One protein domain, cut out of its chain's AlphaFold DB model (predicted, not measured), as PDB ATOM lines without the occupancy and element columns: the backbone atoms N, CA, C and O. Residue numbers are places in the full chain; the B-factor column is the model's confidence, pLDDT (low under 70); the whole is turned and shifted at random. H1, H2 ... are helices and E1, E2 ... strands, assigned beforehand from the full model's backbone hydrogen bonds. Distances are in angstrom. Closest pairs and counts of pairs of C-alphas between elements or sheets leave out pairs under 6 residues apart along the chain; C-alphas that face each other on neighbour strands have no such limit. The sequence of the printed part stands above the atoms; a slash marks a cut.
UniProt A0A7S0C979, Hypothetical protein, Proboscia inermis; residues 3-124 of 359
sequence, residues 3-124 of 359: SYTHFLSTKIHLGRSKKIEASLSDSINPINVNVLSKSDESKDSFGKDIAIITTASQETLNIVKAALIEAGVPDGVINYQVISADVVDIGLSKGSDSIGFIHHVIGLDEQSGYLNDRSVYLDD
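AT A GLANCE: This is residues 3 to 124 of the 359 residues of the protein "Hypothetical protein" of Proboscia inermis (UniProt A0A7S0C979). A strongly twisted ribbon of three antiparallel strands, in the order E2, E1, E5, stands beside a small parallel pair, E3 and E4, with H1 packed along the pair's side away from the ribbon. Long links join these parts loosely, and H2 comes at the end of one of them. The printed part has 122 residues, with two named helices and five named strands in the order E1, E2, E3, H1, E4, E5, H2. The class is mixed, helices and strands, with 56 residues in named elements, under half. The whole is loose, with a radius of gyration of the C-alphas of 17.5 A and spans of 51 by 36 by 24 A.

HOW THE PARTS SIT: The inner strand E1, residues 3 to 13, forms a hairpin with the edge strand E2, residues 16 to 23; N 11 and O 18 are 2.9 A apart. E2 bends by 54 degrees at residue 19. The other edge strand, E5, residues 98 to 105, is antiparallel to E1 at 158 degrees, with N 5 and O 102 3.0 A apart. E4, residues 78 to 82, comes closest to E1 at the C-alphas of His 6 and Gln 81, 7.7 A apart. E3, residues 51 to 55, is parallel to E4 at 23 degrees, with N 53 and O 79 2.9 A apart. H1, residues 58 to 70, joins them in a strand-helix-strand unit, two parallel neighbour strands with a helix between, whose crossover is right-handed. The closest C-alphas of H1 and E3, Leu 61 and Thr 55, are 6.5 A apart. H2, residues 118 to 123, is apart from H1. In H1 and H2 every O i to N i+4 pair is within hydrogen-bond range.

IN THESE COORDINATES: E1 begins at C-alpha 3 (173.472, 186.424, 116.393) and is 29.4 A long. E5 is 22.8 A, E2 20.1 A and H1 18.3 A long; E3, H2 and E4 are shorter. H2 ends at C-alpha 123 (176.747, 185.033, 135.174).

THE WHOLE: The C-alphas farthest apart, of Gly 15 and Ser 39, are 53.7 A apart. The printed part has no cut. The links E2 to E3, E4 to E5 and E5 to H2 are long. The pLDDT is under 70 in residues 37 to 43 and 108 to 120.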
ATOM      1  N   SER A   3     172.701 185.781 117.455       93.19
ATOM      2  CA  SER A   3     173.472 186.424 116.393       93.19
ATOM      3  C   SER A   3     174.556 187.355 116.917       93.19
ATOM      4  O   SER A   3     174.524 187.810 118.062       93.19
ATOM      5  N   TYR A   4     175.543 187.616 116.065       93.44
ATOM      6  CA  TYR A   4     176.661 188.509 116.333       93.44
ATOM      7  C   TYR A   4     176.713 189.591 115.270       93.44
ATOM      8  O   TYR A   4     176.855 189.299 114.078       93.44
ATOM      9  N   THR A   5     176.667 190.843 115.700       92.25
ATOM     10  CA  THR A   5     176.635 191.995 114.797       92.25
ATOM     11  C   THR A   5     177.514 193.094 115.352       92.25
ATOM     12  O   THR A   5     177.519 193.364 116.555       92.25
ATOM     13  N   HIS A   6     178.252 193.758 114.471       91.25
ATOM     14  CA  HIS A   6     179.010 194.944 114.828       91.25
ATOM     15  C   HIS A   6     178.394 196.190 114.191       91.25
ATOM     16  O   HIS A   6     177.855 196.171 113.081       91.25
ATOM     17  N   PHE A   7     178.485 197.287 114.933       91.62
ATOM     18  CA  PHE A   7     177.770 198.523 114.673       91.62
ATOM     19  C   PHE A   7     178.703 199.716 114.703       91.62
ATOM     20  O   PHE A   7     179.533 199.844 115.602       91.62
ATOM     21  N   LEU A   8     178.471 200.673 113.812       92.94
ATOM     22  CA  LEU A   8     178.918 202.037 114.033       92.94
ATOM     23  C   LEU A   8     178.038 202.672 115.115       92.94
ATOM     24  O   LEU A   8     176.971 203.221 114.831       92.94
ATOM     25  N   SER A   9     178.475 202.599 116.373       92.25
ATOM     26  CA  SER A   9     177.730 203.174 117.497       92.25
ATOM     27  C   SER A   9     177.723 204.697 117.428       92.25
ATOM     28  O   SER A   9     176.660 205.318 117.454       92.25
ATOM     29  N   THR A  10     178.901 205.306 117.275       92.62
ATOM     30  CA  THR A  10     179.066 206.762 117.234       92.62
ATOM     31  C   THR A  10     179.962 207.135 116.073       92.62
ATOM     32  O   THR A  10     181.078 206.627 115.978       92.62
ATOM     33  N   LYS A  11     179.486 208.057 115.236       93.06
ATOM     34  CA  LYS A  11     180.283 208.660 114.175       93.06
ATOM     35  C   LYS A  11     180.764 210.044 114.586       93.06
ATOM     36  O   LYS A  11     179.968 210.860 115.064       93.06
ATOM     37  N   ILE A  12     182.043 210.317 114.365       92.12
ATOM     38  CA  ILE A  12     182.649 211.633 114.504       92.12
ATOM     39  C   ILE A  12     182.889 212.192 113.105       92.12
ATOM     40  O   ILE A  12     183.600 211.624 112.285       92.12
ATOM     41  N   HIS A  13     182.273 213.332 112.807       87.88
ATOM     42  CA  HIS A  13     182.443 214.002 111.525       87.88
ATOM     43  C   HIS A  13     182.533 215.510 111.734       87.88
ATOM     44  O   HIS A  13     181.660 216.113 112.361       87.88
ATOM     45  N   LEU A  14     183.613 216.124 111.235       87.31
ATOM     46  CA  LEU A  14     183.885 217.563 111.371       87.31
ATOM     47  C   LEU A  14     183.782 218.056 112.831       87.31
ATOM     48  O   LEU A  14     183.176 219.088 113.121       87.31
ATOM     49  N   GLY A  15     184.331 217.276 113.770       85.81
ATOM     50  CA  GLY A  15     184.329 217.585 115.205       85.81
ATOM     51  C   GLY A  15     182.982 217.392 115.915       85.81
ATOM     52  O   GLY A  15     182.882 217.670 117.109       85.81
ATOM     53  N   ARG A  16     181.946 216.913 115.215       90.44
ATOM     54  CA  ARG A  16     180.641 216.581 115.800       90.44
ATOM     55  C   ARG A  16     180.536 215.084 116.013       90.44
ATOM     56  O   ARG A  16     180.809 214.317 115.100       90.44
ATOM     57  N   SER A  17     180.088 214.695 117.197       92.19
ATOM     58  CA  SER A  17     179.795 213.308 117.545       92.19
ATOM     59  C   SER A  17     178.294 213.055 117.438       92.19
ATOM     60  O   SER A  17     177.492 213.887 117.879       92.19
ATOM     61  N   LYS A  18     177.901 211.931 116.833       93.00
ATOM     62  CA  LYS A  18     176.501 211.515 116.746       93.00
ATOM     63  C   LYS A  18     176.359 210.007 116.859       93.00
ATOM     64  O   LYS A  18     177.073 209.261 116.198       93.00
ATOM     65  N   LYS A  19     175.372 209.582 117.647       92.69
ATOM     66  CA  LYS A  19     174.929 208.192 117.720       92.69
ATOM     67  C   LYS A  19     174.277 207.805 116.389       92.69
ATOM     68  O   LYS A  19     173.270 208.408 116.004       92.69
ATOM     69  N   ILE A  20     174.901 206.878 115.669       92.44
ATOM     70  CA  ILE A  20     174.392 206.375 114.389       92.44
ATOM     71  C   ILE A  20     173.664 205.056 114.621       92.44
ATOM     72  O   ILE A  20     172.509 204.969 114.231       92.44
ATOM     73  N   GLU A  21     174.279 204.092 115.311       90.56
ATOM     74  CA  GLU A  21     173.716 202.744 115.507       90.56
ATOM     75  C   GLU A  21     173.328 202.101 114.178       90.56
ATOM     76  O   GLU A  21     172.171 201.741 113.984       90.56
ATOM     77  N   ALA A  22     174.298 202.048 113.260       91.81
ATOM     78  CA  ALA A  22     174.159 201.392 111.964       91.81
ATOM     79  C   ALA A  22     174.988 200.105 111.915       91.81
ATOM     80  O   ALA A  22     176.171 200.152 112.273       91.81
ATOM     81  N   SER A  23     174.407 198.990 111.479       91.31
ATOM     82  CA  SER A  23     175.155 197.758 111.227       91.31
ATOM     83  C   SER A  23     176.191 198.002 110.122       91.31
ATOM     84  O   SER A  23     175.968 198.783 109.194       91.31
ATOM     85  N   LEU A  24     177.353 197.361 110.221       90.31
ATOM     86  CA  LEU A  24     178.450 197.540 109.254       90.31
ATOM     87  C   LEU A  24     178.599 196.363 108.279       90.31
ATOM     88  O   LEU A  24     179.167 196.530 107.201       90.31
ATOM     89  N   SER A  25     178.033 195.212 108.625       89.69
ATOM     90  CA  SER A  25     177.876 194.039 107.767       89.69
ATOM     91  C   SER A  25     176.587 193.317 108.139       89.69
ATOM     92  O   SER A  25     175.884 193.725 109.071       89.69
ATOM     93  N   ASP A  26     176.310 192.212 107.457       90.44
ATOM     94  CA  ASP A  26     175.307 191.275 107.940       90.44
ATOM     95  C   ASP A  26     175.768 190.581 109.226       90.44
ATOM     96  O   ASP A  26     176.967 190.469 109.532       90.44
ATOM     97  N   SER A  27     174.785 190.153 110.006       92.88
ATOM     98  CA  SER A  27     174.962 189.429 111.253       92.88
ATOM     99  C   SER A  27     175.447 188.009 110.981       92.88
ATOM    100  O   SER A  27     174.973 187.344 110.058       92.88
ATOM    101  N   ILE A  28     176.346 187.506 111.827       94.44
ATOM    102  CA  ILE A  28     176.611 186.066 111.899       94.44
ATOM    103  C   ILE A  28     175.484 185.446 112.724       94.44
ATOM    104  O   ILE A  28     175.262 185.864 113.858       94.44
ATOM    105  N   ASN A  29     174.775 184.472 112.169       94.12
ATOM    106  CA  ASN A  29     173.563 183.877 112.724       94.12
ATOM    107  C   ASN A  29     173.567 182.346 112.510       94.12
ATOM    108  O   ASN A  29     174.485 181.820 111.875       94.12
ATOM    109  N   PRO A  30     172.568 181.591 113.008       91.62
ATOM    110  CA  PRO A  30     172.603 180.133 113.002       91.62
ATOM    111  C   PRO A  30     172.629 179.497 111.605       91.62
ATOM    112  O   PRO A  30     172.991 178.327 111.503       91.62
ATOM    113  N   ILE A  31     172.261 180.241 110.551       90.12
ATOM    114  CA  ILE A  31     172.226 179.765 109.157       90.12
ATOM    115  C   ILE A  31     173.573 179.971 108.457       90.12
ATOM    116  O   ILE A  31     174.022 179.094 107.712       90.12
ATOM    117  N   ASN A  32     174.208 181.126 108.669       91.06
ATOM    118  CA  ASN A  32     175.418 181.518 107.938       91.06
ATOM    119  C   ASN A  32     176.726 181.306 108.720       91.06
ATOM    120  O   ASN A  32     177.801 181.441 108.138       91.06
ATOM    121  N   VAL A  33     176.653 180.958 110.009       93.38
ATOM    122  CA  VAL A  33     177.838 180.697 110.829       93.38
ATOM    123  C   VAL A  33     178.583 179.444 110.367       93.38
ATOM    124  O   VAL A  33     178.006 178.383 110.119       93.38
ATOM    125  N   ASN A  34     179.905 179.556 110.297       91.62
ATOM    126  CA  ASN A  34     180.795 178.433 110.061       91.62
ATOM    127  C   ASN A  34     180.951 177.621 111.348       91.62
ATOM    128  O   ASN A  34     181.445 178.127 112.361       91.62
ATOM    129  N   VAL A  35     180.548 176.354 111.276       89.06
ATOM    130  CA  VAL A  35     180.717 175.335 112.314       89.06
ATOM    131  C   VAL A  35     181.177 174.028 111.671       89.06
ATOM    132  O   VAL A  35     180.858 173.739 110.516       89.06
ATOM    133  N   LEU A  36     181.894 173.196 112.427       81.75
ATOM    134  CA  LEU A  36     182.188 171.829 112.000       81.75
ATOM    135  C   LEU A  36     180.946 170.953 112.207       81.75
ATOM    136  O   LEU A  36     180.576 170.671 113.351       81.75
ATOM    137  N   SER A  37     180.329 170.474 111.124       66.19
ATOM    138  CA  SER A  37     179.352 169.385 111.222       66.19
ATOM    139  C   SER A  37     180.084 168.036 111.256       66.19
ATOM    140  O   SER A  37     181.114 167.843 110.609       66.19
ATOM    141  N   LYS A  38     179.584 167.086 112.058       52.81
ATOM    142  CA  LYS A  38     180.124 165.710 112.104       52.81
ATOM    143  C   LYS A  38     179.574 164.821 110.973       52.81
ATOM    144  O   LYS A  38     180.067 163.710 110.802       52.81
ATOM    145  N   SER A  39     178.588 165.299 110.215       54.66
ATOM    146  CA  SER A  39     177.961 164.631 109.066       54.66
ATOM    147  C   SER A  39     177.122 165.632 108.251       54.66
ATOM    148  O   SER A  39     176.755 166.694 108.759       54.66
ATOM    149  N   ASP A  40     176.815 165.289 106.997       47.41
ATOM    150  CA  ASP A  40     176.088 166.108 106.005       47.41
ATOM    151  C   ASP A  40     174.602 166.405 106.332       47.41
ATOM    152  O   ASP A  40     173.896 166.965 105.499       47.41
ATOM    153  N   GLU A  41     174.087 166.069 107.523       48.44
ATOM    154  CA  GLU A  41     172.631 166.068 107.773       48.44
ATOM    155  C   GLU A  41     172.082 167.172 108.692       48.44
ATOM    156  O   GLU A  41     170.878 167.241 108.906       48.44
ATOM    157  N   SER A  42     172.895 168.103 109.191       52.84
ATOM    158  CA  SER A  42     172.402 169.425 109.627       52.84
ATOM    159  C   SER A  42     173.566 170.343 109.986       52.84
ATOM    160  O   SER A  42     174.497 169.949 110.691       52.84
ATOM    161  N   LYS A  43     173.506 171.604 109.541       63.31
ATOM    162  CA  LYS A  43     174.346 172.690 110.072       63.31
ATOM    163  C   LYS A  43     173.810 173.150 111.434       63.31
ATOM    164  O   LYS A  43     173.515 174.326 111.615       63.31
ATOM    165  N   ASP A  44     173.626 172.226 112.376       81.12
ATOM    166  CA  ASP A  44     173.260 172.618 113.736       81.12
ATOM    167  C   ASP A  44     174.437 173.364 114.376       81.12
ATOM    168  O   ASP A  44     175.506 172.801 114.643       81.12
ATOM    169  N   SER A  45     174.236 174.665 114.554       87.00
ATOM    170  CA  SER A  45     175.224 175.600 115.070       87.00
ATOM    171  C   SER A  45     175.135 175.792 116.584       87.00
ATOM    172  O   SER A  45     176.023 176.411 117.170       87.00
ATOM    173  N   PHE A  46     174.120 175.229 117.245       86.19
ATOM    174  CA  PHE A  46     173.976 175.335 118.693       86.19
ATOM    175  C   PHE A  46     174.957 174.412 119.437       86.19
ATOM    176  O   PHE A  46     175.301 173.312 118.996       86.19
ATOM    177  N   GLY A  47     175.441 174.881 120.594       82.88
ATOM    178  CA  GLY A  47     176.383 174.137 121.441       82.88
ATOM    179  C   GLY A  47     177.763 173.911 120.809       82.88
ATOM    180  O   GLY A  47     178.454 172.959 121.179       82.88
ATOM    181  N   LYS A  48     178.150 174.734 119.826       86.81
ATOM    182  CA  LYS A  48     179.455 174.681 119.156       86.81
ATOM    183  C   LYS A  48     180.312 175.873 119.555       86.81
ATOM    184  O   LYS A  48     179.828 177.001 119.585       86.81
ATOM    185  N   ASP A  49     181.598 175.618 119.766       90.31
ATOM    186  CA  ASP A  49     182.585 176.683 119.895       90.31
ATOM    187  C   ASP A  49     182.892 177.268 118.513       90.31
ATOM    188  O   ASP A  49     183.164 176.539 117.553       90.31
ATOM    189  N   ILE A  50     182.869 178.594 118.429       93.75
ATOM    190  CA  ILE A  50     183.216 179.356 117.230       93.75
ATOM    191  C   ILE A  50     184.197 180.468 117.591       93.75
ATOM    192  O   ILE A  50     184.212 180.967 118.716       93.75
ATOM    193  N   ALA A  51     184.995 180.891 116.615       95.69
ATOM    194  CA  ALA A  51     185.800 182.102 116.721       95.69
ATOM    195  C   ALA A  51     185.261 183.153 115.750       95.69
ATOM    196  O   ALA A  51     184.951 182.827 114.606       95.69
ATOM    197  N   ILE A  52     185.169 184.411 116.182       95.88
ATOM    198  CA  ILE A  52     184.755 185.534 115.331       95.88
ATOM    199  C   ILE A  52     185.862 186.582 115.341       95.88
ATOM    200  O   ILE A  52     186.213 187.121 116.390       95.88
ATOM    201  N   ILE A  53     186.411 186.882 114.165       95.38
ATOM    202  CA  ILE A  53     187.417 187.930 113.981       95.38
ATOM    203  C   ILE A  53     186.737 189.165 113.397       95.38
ATOM    204  O   ILE A  53     186.288 189.135 112.254       95.38
ATOM    205  N   THR A  54     186.723 190.279 114.126       92.69
ATOM    206  CA  THR A  54     186.309 191.568 113.554       92.69
ATOM    207  C   THR A  54     187.517 192.446 113.266       92.69
ATOM    208  O   THR A  54     188.326 192.711 114.155       92.69
ATOM    209  N   THR A  55     187.656 192.912 112.024       90.44
ATOM    210  CA  THR A  55     188.803 193.737 111.619       90.44
ATOM    211  C   THR A  55     188.514 194.574 110.376       90.44
ATOM    212  O   THR A  55     187.643 194.246 109.575       90.44
ATOM    213  N   ALA A  56     189.284 195.650 110.202       88.50
ATOM    214  CA  ALA A  56     189.280 196.487 109.004       88.50
ATOM    215  C   ALA A  56     190.458 196.217 108.050       88.50
ATOM    216  O   ALA A  56     190.610 196.930 107.062       88.50
ATOM    217  N   SER A  57     191.331 195.249 108.356       87.94
ATOM    218  CA  SER A  57     192.538 194.940 107.573       87.94
ATOM    219  C   SER A  57     192.583 193.468 107.189       87.94
ATOM    220  O   SER A  57     192.478 192.595 108.057       87.94
ATOM    221  N   GLN A  58     192.815 193.209 105.901       89.25
ATOM    222  CA  GLN A  58     193.004 191.860 105.365       89.25
ATOM    223  C   GLN A  58     194.242 191.186 105.970       89.25
ATOM    224  O   GLN A  58     194.200 190.013 106.334       89.25
ATOM    225  N   GLU A  59     195.333 191.932 106.152       88.19
ATOM    226  CA  GLU A  59     196.552 191.446 106.812       88.19
ATOM    227  C   GLU A  59     196.264 191.010 108.243       88.19
ATOM    228  O   GLU A  59     196.654 189.918 108.649       88.19
ATOM    229  N   THR A  60     195.551 191.850 108.996       88.50
ATOM    230  CA  THR A  60     195.199 191.546 110.384       88.50
ATOM    231  C   THR A  60     194.316 190.304 110.449       88.50
ATOM    232  O   THR A  60     194.562 189.448 111.293       88.50
ATOM    233  N   LEU A  61     193.341 190.159 109.539       92.38
ATOM    234  CA  LEU A  61     192.536 188.938 109.455       92.38
ATOM    235  C   LEU A  61     193.433 187.709 109.274       92.38
ATOM    236  O   LEU A  61     193.311 186.757 110.036       92.38
ATOM    237  N   ASN A  62     194.354 187.745 108.309       92.31
ATOM    238  CA  ASN A  62     195.227 186.614 107.997       92.31
ATOM    239  C   ASN A  62     196.161 186.251 109.158       92.31
ATOM    240  O   ASN A  62     196.314 185.072 109.470       92.31
ATOM    241  N   ILE A  63     196.756 187.249 109.818       91.56
ATOM    242  CA  ILE A  63     197.647 187.046 110.970       91.56
ATOM    243  C   ILE A  63     196.877 186.423 112.139       91.56
ATOM    244  O   ILE A  63     197.314 185.423 112.705       91.56
ATOM    245  N   VAL A  64     195.718 186.987 112.486       93.81
ATOM    246  CA  VAL A  64     194.908 186.504 113.614       93.81
ATOM    247  C   VAL A  64     194.344 185.119 113.320       93.81
ATOM    248  O   VAL A  64     194.386 184.246 114.181       93.81
ATOM    249  N   LYS A  65     193.874 184.889 112.092       96.12
ATOM    250  CA  LYS A  65     193.408 183.579 111.640       96.12
ATOM    251  C   LYS A  65     194.514 182.524 111.741       96.12
ATOM    252  O   LYS A  65     194.268 181.453 112.283       96.12
ATOM    253  N   ALA A  66     195.728 182.832 111.281       95.88
ATOM    254  CA  ALA A  66     196.868 181.924 111.398       95.88
ATOM    255  C   ALA A  66     197.217 181.618 112.866       95.88
ATOM    256  O   ALA A  66     197.414 180.457 113.207       95.88
ATOM    257  N   ALA A  67     197.213 182.632 113.738       94.94
ATOM    258  CA  ALA A  67     197.475 182.455 115.167       94.94
ATOM    259  C   ALA A  67     196.412 181.585 115.865       94.94
ATOM    260  O   ALA A  67     196.750 180.761 116.710       94.94
ATOM    261  N   LEU A  68     195.132 181.726 115.498       95.94
ATOM    262  CA  LEU A  68     194.061 180.859 116.001       95.94
ATOM    263  C   LEU A  68     194.262 179.404 115.557       95.94
ATOM    264  O   LEU A  68     194.135 178.497 116.377       95.94
ATOM    265  N   ILE A  69     194.617 179.185 114.288       97.19
ATOM    266  CA  ILE A  69     194.902 177.845 113.753       97.19
ATOM    267  C   ILE A  69     196.106 177.218 114.465       97.19
ATOM    268  O   ILE A  69     196.044 176.057 114.865       97.19
ATOM    269  N   GLU A  70     197.181 177.980 114.675       97.38
ATOM    270  CA  GLU A  70     198.362 177.532 115.427       97.38
ATOM    271  C   GLU A  70     198.019 177.178 116.883       97.38
ATOM    272  O   GLU A  70     198.526 176.194 117.419       97.38
ATOM    273  N   ALA A  71     197.093 177.920 117.499       95.88
ATOM    274  CA  ALA A  71     196.560 177.632 118.830       95.88
ATOM    275  C   ALA A  71     195.578 176.439 118.869       95.88
ATOM    276  O   ALA A  71     195.075 176.097 119.940       95.88
ATOM    277  N   GLY A  72     195.307 175.793 117.730       96.19
ATOM    278  CA  GLY A  72     194.467 174.600 117.630       96.19
ATOM    279  C   GLY A  72     192.992 174.865 117.320       96.19
ATOM    280  O   GLY A  72     192.200 173.924 117.365       96.19
ATOM    281  N   VAL A  73     192.602 176.101 116.987       95.19
ATOM    282  CA  VAL A  73     191.239 176.404 116.522       95.19
ATOM    283  C   VAL A  73     191.078 175.907 115.081       95.19
ATOM    284  O   VAL A  73     191.817 176.350 114.199       95.19
ATOM    285  N   PRO A  74     190.124 175.005 114.790       94.69
ATOM    286  CA  PRO A  74     189.920 174.521 113.430       94.69
ATOM    287  C   PRO A  74     189.520 175.646 112.472       94.69
ATOM    288  O   PRO A  74     188.631 176.435 112.779       94.69
ATOM    289  N   ASP A  75     190.102 175.671 111.272       93.88
ATOM    290  CA  ASP A  75     189.795 176.697 110.262       93.88
ATOM    291  C   ASP A  75     188.283 176.806 109.968       93.88
ATOM    292  O   ASP A  75     187.722 177.898 109.900       93.88
ATOM    293  N   GLY A  76     187.596 175.662 109.908       91.81
ATOM    294  CA  GLY A  76     186.159 175.575 109.624       91.81
ATOM    295  C   GLY A  76     185.217 176.150 110.691       91.81
ATOM    296  O   GLY A  76     184.014 176.152 110.454       91.81
ATOM    297  N   VAL A  77     185.715 176.623 111.843       93.94
ATOM    298  CA  VAL A  77     184.903 177.347 112.853       93.94
ATOM    299  C   VAL A  77     185.297 178.819 113.004       93.94
ATOM    300  O   VAL A  77     184.766 179.528 113.865       93.94
ATOM    301  N   ILE A  78     186.247 179.292 112.189       96.19
ATOM    302  CA  ILE A  78     186.694 180.683 112.200       96.19
ATOM    303  C   ILE A  78     185.794 181.491 111.266       96.19
ATOM    304  O   ILE A  78     185.787 181.332 110.045       96.19
ATOM    305  N   ASN A  79     185.042 182.396 111.868       95.56
ATOM    306  CA  ASN A  79     184.179 183.363 111.220       95.56
ATOM    307  C   ASN A  79     184.847 184.738 111.261       95.56
ATOM    308  O   ASN A  79     185.720 185.002 112.094       95.56
ATOM    309  N   TYR A  80     184.429 185.644 110.385       93.38
ATOM    310  CA  TYR A  80     184.922 187.012 110.428       93.38
ATOM    311  C   TYR A  80     183.868 188.021 110.005       93.38
ATOM    312  O   TYR A  80     182.945 187.728 109.252       93.38
ATOM    313  N   GLN A  81     184.046 189.229 110.514       92.25
ATOM    314  CA  GLN A  81     183.190 190.370 110.287       92.25
ATOM    315  C   GLN A  81     184.059 191.558 109.891       92.25
ATOM    316  O   GLN A  81     185.030 191.907 110.566       92.25
ATOM    317  N   VAL A  82     183.741 192.153 108.751       89.75
ATOM    318  CA  VAL A  82     184.588 193.164 108.135       89.75
ATOM    319  C   VAL A  82     184.091 194.554 108.488       89.75
ATOM    320  O   VAL A  82     182.950 194.903 108.210       89.75
ATOM    321  N   ILE A  83     184.997 195.378 109.004       89.50
ATOM    322  CA  ILE A  83     184.783 196.814 109.147       89.50
ATOM    323  C   ILE A  83     185.363 197.494 107.904       89.50
ATOM    324  O   ILE A  83     186.580 197.582 107.754       89.50
ATOM    325  N   SER A  84     184.514 197.976 106.997       84.56
ATOM    326  CA  SER A  84     185.009 198.686 105.812       84.56
ATOM    327  C   SER A  84     185.610 200.043 106.188       84.56
ATOM    328  O   SER A  84     184.974 200.873 106.837       84.56
ATOM    329  N   ALA A  85     186.844 200.277 105.746       79.06
ATOM    330  CA  ALA A  85     187.570 201.526 105.979       79.06
ATOM    331  C   ALA A  85     186.934 202.733 105.275       79.06
ATOM    332  O   ALA A  85     187.198 203.875 105.643       79.06
ATOM    333  N   ASP A  86     186.088 202.483 104.272       80.75
ATOM    334  CA  ASP A  86     185.436 203.531 103.489       80.75
ATOM    335  C   ASP A  86     184.314 204.225 104.278       80.75
ATOM    336  O   ASP A  86     183.944 205.363 103.982       80.75
ATOM    337  N   VAL A  87     183.762 203.551 105.294       82.19
ATOM    338  CA  VAL A  87     182.582 204.017 106.041       82.19
ATOM    339  C   VAL A  87     182.896 204.486 107.462       82.19
ATOM    340  O   VAL A  87     182.106 205.246 108.042       82.19
ATOM    341  N   VAL A  88     184.048 204.102 108.021       86.56
ATOM    342  CA  VAL A  88     184.433 204.438 109.401       86.56
ATOM    343  C   VAL A  88     185.850 204.988 109.525       86.56
ATOM    344  O   VAL A  88     186.776 204.530 108.866       86.56
ATOM    345  N   ASP A  89     186.022 205.940 110.441       87.56
ATOM    346  CA  ASP A  89     187.335 206.427 110.878       87.56
ATOM    347  C   ASP A  89     187.719 205.757 112.203       87.56
ATOM    348  O   ASP A  89     187.482 206.290 113.290       87.56
ATOM    349  N   ILE A  90     188.248 204.534 112.133       81.06
ATOM    350  CA  ILE A  90     188.622 203.775 113.330       81.06
ATOM    351  C   ILE A  90     189.976 204.212 113.886       81.06
ATOM    352  O   ILE A  90     190.958 204.407 113.172       81.06
ATOM    353  N   GLY A  91     190.067 204.289 115.208       78.19
ATOM    354  CA  GLY A  91     191.311 204.632 115.874       78.19
ATOM    355  C   GLY A  91     191.154 204.763 117.378       78.19
ATOM    356  O   GLY A  91     190.078 204.591 117.940       78.19
ATOM    357  N   LEU A  92     192.270 205.058 118.041       78.25
ATOM    358  CA  LEU A  92     192.323 205.260 119.495       78.25
ATOM    359  C   LEU A  92     192.309 206.742 119.877       78.25
ATOM    360  O   LEU A  92     192.492 207.094 121.041       78.25
ATOM    361  N   SER A  93     192.142 207.616 118.885       80.75
ATOM    362  CA  SER A  93     192.124 209.055 119.087       80.75
ATOM    363  C   SER A  93     190.725 209.527 119.481       80.75
ATOM    364  O   SER A  93     189.723 208.902 119.149       80.75
ATOM    365  N   LYS A  94     190.640 210.694 120.125       79.50
ATOM    366  CA  LYS A  94     189.357 211.340 120.452       79.50
ATOM    367  C   LYS A  94     188.521 211.699 119.208       79.50
ATOM    368  O   LYS A  94     187.338 211.984 119.346       79.50
ATOM    369  N   GLY A  95     189.134 211.737 118.023       86.00
ATOM    370  CA  GLY A  95     188.462 212.029 116.756       86.00
ATOM    371  C   GLY A  95     187.900 210.801 116.041       86.00
ATOM    372  O   GLY A  95     187.269 210.979 115.010       86.00
ATOM    373  N   SER A  96     188.120 209.598 116.575       90.50
ATOM    374  CA  SER A  96     187.772 208.346 115.907       90.50
ATOM    375  C   SER A  96     186.347 207.874 116.216       90.50
ATOM    376  O   SER A  96     185.814 208.094 117.306       90.50
ATOM    377  N   ASP A  97     185.755 207.186 115.247       93.44
ATOM    378  CA  ASP A  97     184.469 206.507 115.343       93.44
ATOM    379  C   ASP A  97     184.507 205.399 116.412       93.44
ATOM    380  O   ASP A  97     185.530 204.743 116.631       93.44
ATOM    381  N   SER A  98     183.373 205.166 117.083       91.62
ATOM    382  CA  SER A  98     183.236 204.084 118.064       91.62
ATOM    383  C   SER A  98     182.446 202.920 117.481       91.62
ATOM    384  O   SER A  98     181.320 203.119 117.010       91.62
ATOM    385  N   ILE A  99     182.990 201.713 117.606       91.19
ATOM    386  CA  ILE A  99     182.352 200.473 117.163       91.19
ATOM    387  C   ILE A  99     181.765 199.735 118.368       91.19
ATOM    388  O   ILE A  99     182.424 199.606 119.400       91.19
ATOM    389  N   GLY A 100     180.531 199.267 118.225       90.12
ATOM    390  CA  GLY A 100     179.840 198.421 119.192       90.12
ATOM    391  C   GLY A 100     179.699 197.001 118.671       90.12
ATOM    392  O   GLY A 100     179.652 196.781 117.463       90.12
ATOM    393  N   PHE A 101     179.610 196.050 119.593       89.50
ATOM    394  CA  PHE A 101     179.410 194.637 119.304       89.50
ATOM    395  C   PHE A 101     178.189 194.165 120.073       89.50
ATOM    396  O   PHE A 101     178.083 194.419 121.274       89.50
ATOM    397  N   ILE A 102     177.273 193.507 119.376       88.50
ATOM    398  CA  ILE A 102     176.046 192.977 119.950       88.50
ATOM    399  C   ILE A 102     176.069 191.467 119.763       88.50
ATOM    400  O   ILE A 102     176.198 190.975 118.645       88.50
ATOM    401  N   HIS A 103     175.960 190.753 120.881       89.25
ATOM    402  CA  HIS A 103     175.600 189.344 120.913       89.25
ATOM    403  C   HIS A 103     174.123 189.275 121.294       89.25
ATOM    404  O   HIS A 103     173.759 189.543 122.440       89.25
ATOM    405  N   HIS A 104     173.274 188.995 120.313       87.06
ATOM    406  CA  HIS A 104     171.839 188.875 120.510       87.06
ATOM    407  C   HIS A 104     171.496 187.420 120.808       87.06
ATOM    408  O   HIS A 104     171.931 186.537 120.078       87.06
ATOM    409  N   VAL A 105     170.725 187.159 121.864       84.31
ATOM    410  CA  VAL A 105     170.268 185.811 122.223       84.31
ATOM    411  C   VAL A 105     168.793 185.853 122.594       84.31
ATOM    412  O   VAL A 105     168.375 186.702 123.379       84.31
ATOM    413  N   ILE A 106     168.019 184.914 122.049       79.81
ATOM    414  CA  ILE A 106     166.593 184.723 122.353       79.81
ATOM    415  C   ILE A 106     166.330 183.247 122.654       79.81
ATOM    416  O   ILE A 106     166.922 182.370 122.017       79.81
ATOM    417  N   GLY A 107     165.403 182.983 123.580       70.75
ATOM    418  CA  GLY A 107     164.969 181.633 123.959       70.75
ATOM    419  C   GLY A 107     165.622 181.105 125.238       70.75
ATOM    420  O   GLY A 107     165.843 179.907 125.361       70.75
ATOM    421  N   LEU A 108     165.959 181.988 126.183       63.69
ATOM    422  CA  LEU A 108     166.456 181.617 127.515       63.69
ATOM    423  C   LEU A 108     165.278 181.344 128.479       63.69
ATOM    424  O   LEU A 108     165.201 181.984 129.529       63.69
ATOM    425  N   ASP A 109     164.319 180.491 128.094       54.78
ATOM    426  CA  ASP A 109     163.040 180.286 128.810       54.78
ATOM    427  C   ASP A 109     162.790 178.867 129.367       54.78
ATOM    428  O   ASP A 109     163.413 177.892 128.936       54.78
ATOM    429  N   GLU A 110     161.854 178.801 130.336       46.91
ATOM    430  CA  GLU A 110     161.267 177.631 131.033       46.91
ATOM    431  C   GLU A 110     161.357 176.326 130.250       46.91
ATOM    432  O   GLU A 110     161.839 175.276 130.675       46.91
ATOM    433  N   GLN A 111     160.779 176.451 129.059       47.75
ATOM    434  CA  GLN A 111     160.221 175.380 128.259       47.75
ATOM    435  C   GLN A 111     161.240 174.841 127.263       47.75
ATOM    436  O   GLN A 111     161.134 173.689 126.854       47.75
ATOM    437  N   SER A 112     162.280 175.620 126.949       50.91
ATOM    438  CA  SER A 112     163.443 175.175 126.174       50.91
ATOM    439  C   SER A 112     164.230 174.023 126.829       50.91
ATOM    440  O   SER A 112     165.108 173.444 126.192       50.91
ATOM    441  N   GLY A 113     163.948 173.682 128.096       43.25
ATOM    442  CA  GLY A 113     164.664 172.647 128.850       43.25
ATOM    443  C   GLY A 113     166.046 173.082 129.352       43.25
ATOM    444  O   GLY A 113     166.697 172.330 130.074       43.25
ATOM    445  N   TYR A 114     166.477 174.305 129.020       45.47
ATOM    446  CA  TYR A 114     167.743 174.897 129.465       45.47
ATOM    447  C   TYR A 114     167.600 175.732 130.747       45.47
ATOM    448  O   TYR A 114     168.584 176.256 131.263       45.47
ATOM    449  N   LEU A 115     166.394 175.862 131.305       44.28
ATOM    450  CA  LEU A 115     166.140 176.703 132.471       44.28
ATOM    451  C   LEU A 115     166.256 176.033 133.835       44.28
ATOM    452  O   LEU A 115     165.332 175.988 134.635       44.28
ATOM    453  N   ASN A 116     167.499 175.720 134.175       49.78
ATOM    454  CA  ASN A 116     167.998 176.250 135.446       49.78
ATOM    455  C   ASN A 116     168.947 177.455 135.244       49.78
ATOM    456  O   ASN A 116     169.499 177.956 136.218       49.78
ATOM    457  N   ASP A 117     169.124 177.949 134.008       55.47
ATOM    458  CA  ASP A 117     170.379 178.604 133.620       55.47
ATOM    459  C   ASP A 117     170.262 180.010 132.995       55.47
ATOM    460  O   ASP A 117     171.256 180.503 132.480       55.47
ATOM    461  N   ARG A 118     169.129 180.742 133.045       63.84
ATOM    462  CA  ARG A 118     169.153 182.168 132.613       63.84
ATOM    463  C   ARG A 118     170.138 182.967 133.464       63.84
ATOM    464  O   ARG A 118     170.922 183.739 132.923       63.84
ATOM    465  N   SER A 119     170.072 182.815 134.789       66.38
ATOM    466  CA  SER A 119     171.034 183.451 135.694       66.38
ATOM    467  C   SER A 119     172.447 182.968 135.405       66.38
ATOM    468  O   SER A 119     173.345 183.784 135.320       66.38
ATOM    469  N   VAL A 120     172.631 181.675 135.142       69.00
ATOM    470  CA  VAL A 120     173.953 181.103 134.865       69.00
ATOM    471  C   VAL A 120     174.523 181.563 133.526       69.00
ATOM    472  O   VAL A 120     175.706 181.860 133.466       69.00
ATOM    473  N   TYR A 121     173.715 181.710 132.476       74.75
ATOM    474  CA  TYR A 121     174.147 182.304 131.211       74.75
ATOM    475  C   TYR A 121     174.501 183.788 131.385       74.75
ATOM    476  O   TYR A 121     175.449 184.273 130.779       74.75
ATOM    477  N   LEU A 122     173.754 184.527 132.211       77.75
ATOM    478  CA  LEU A 122     174.086 185.923 132.515       77.75
ATOM    479  C   LEU A 122     175.346 186.046 133.390       77.75
ATOM    480  O   LEU A 122     176.107 186.994 133.208       77.75
ATOM    481  N   ASP A 123     175.570 185.097 134.300       81.38
ATOM    482  CA  ASP A 123     176.747 185.033 135.174       81.38
ATOM    483  C   ASP A 123     177.994 184.529 134.420       81.38
ATOM    484  O   ASP A 123     179.113 184.949 134.715       81.38
ATOM    485  N   ASP A 124     177.807 183.656 133.430       81.19
ATOM    486  CA  ASP A 124     178.850 183.079 132.587       81.19
ATOM    487  C   ASP A 124     178.333 182.827 131.153       81.19
ATOM    488  O   ASP A 124     177.943 181.706 130.806       81.19
TER     489      ASP A 124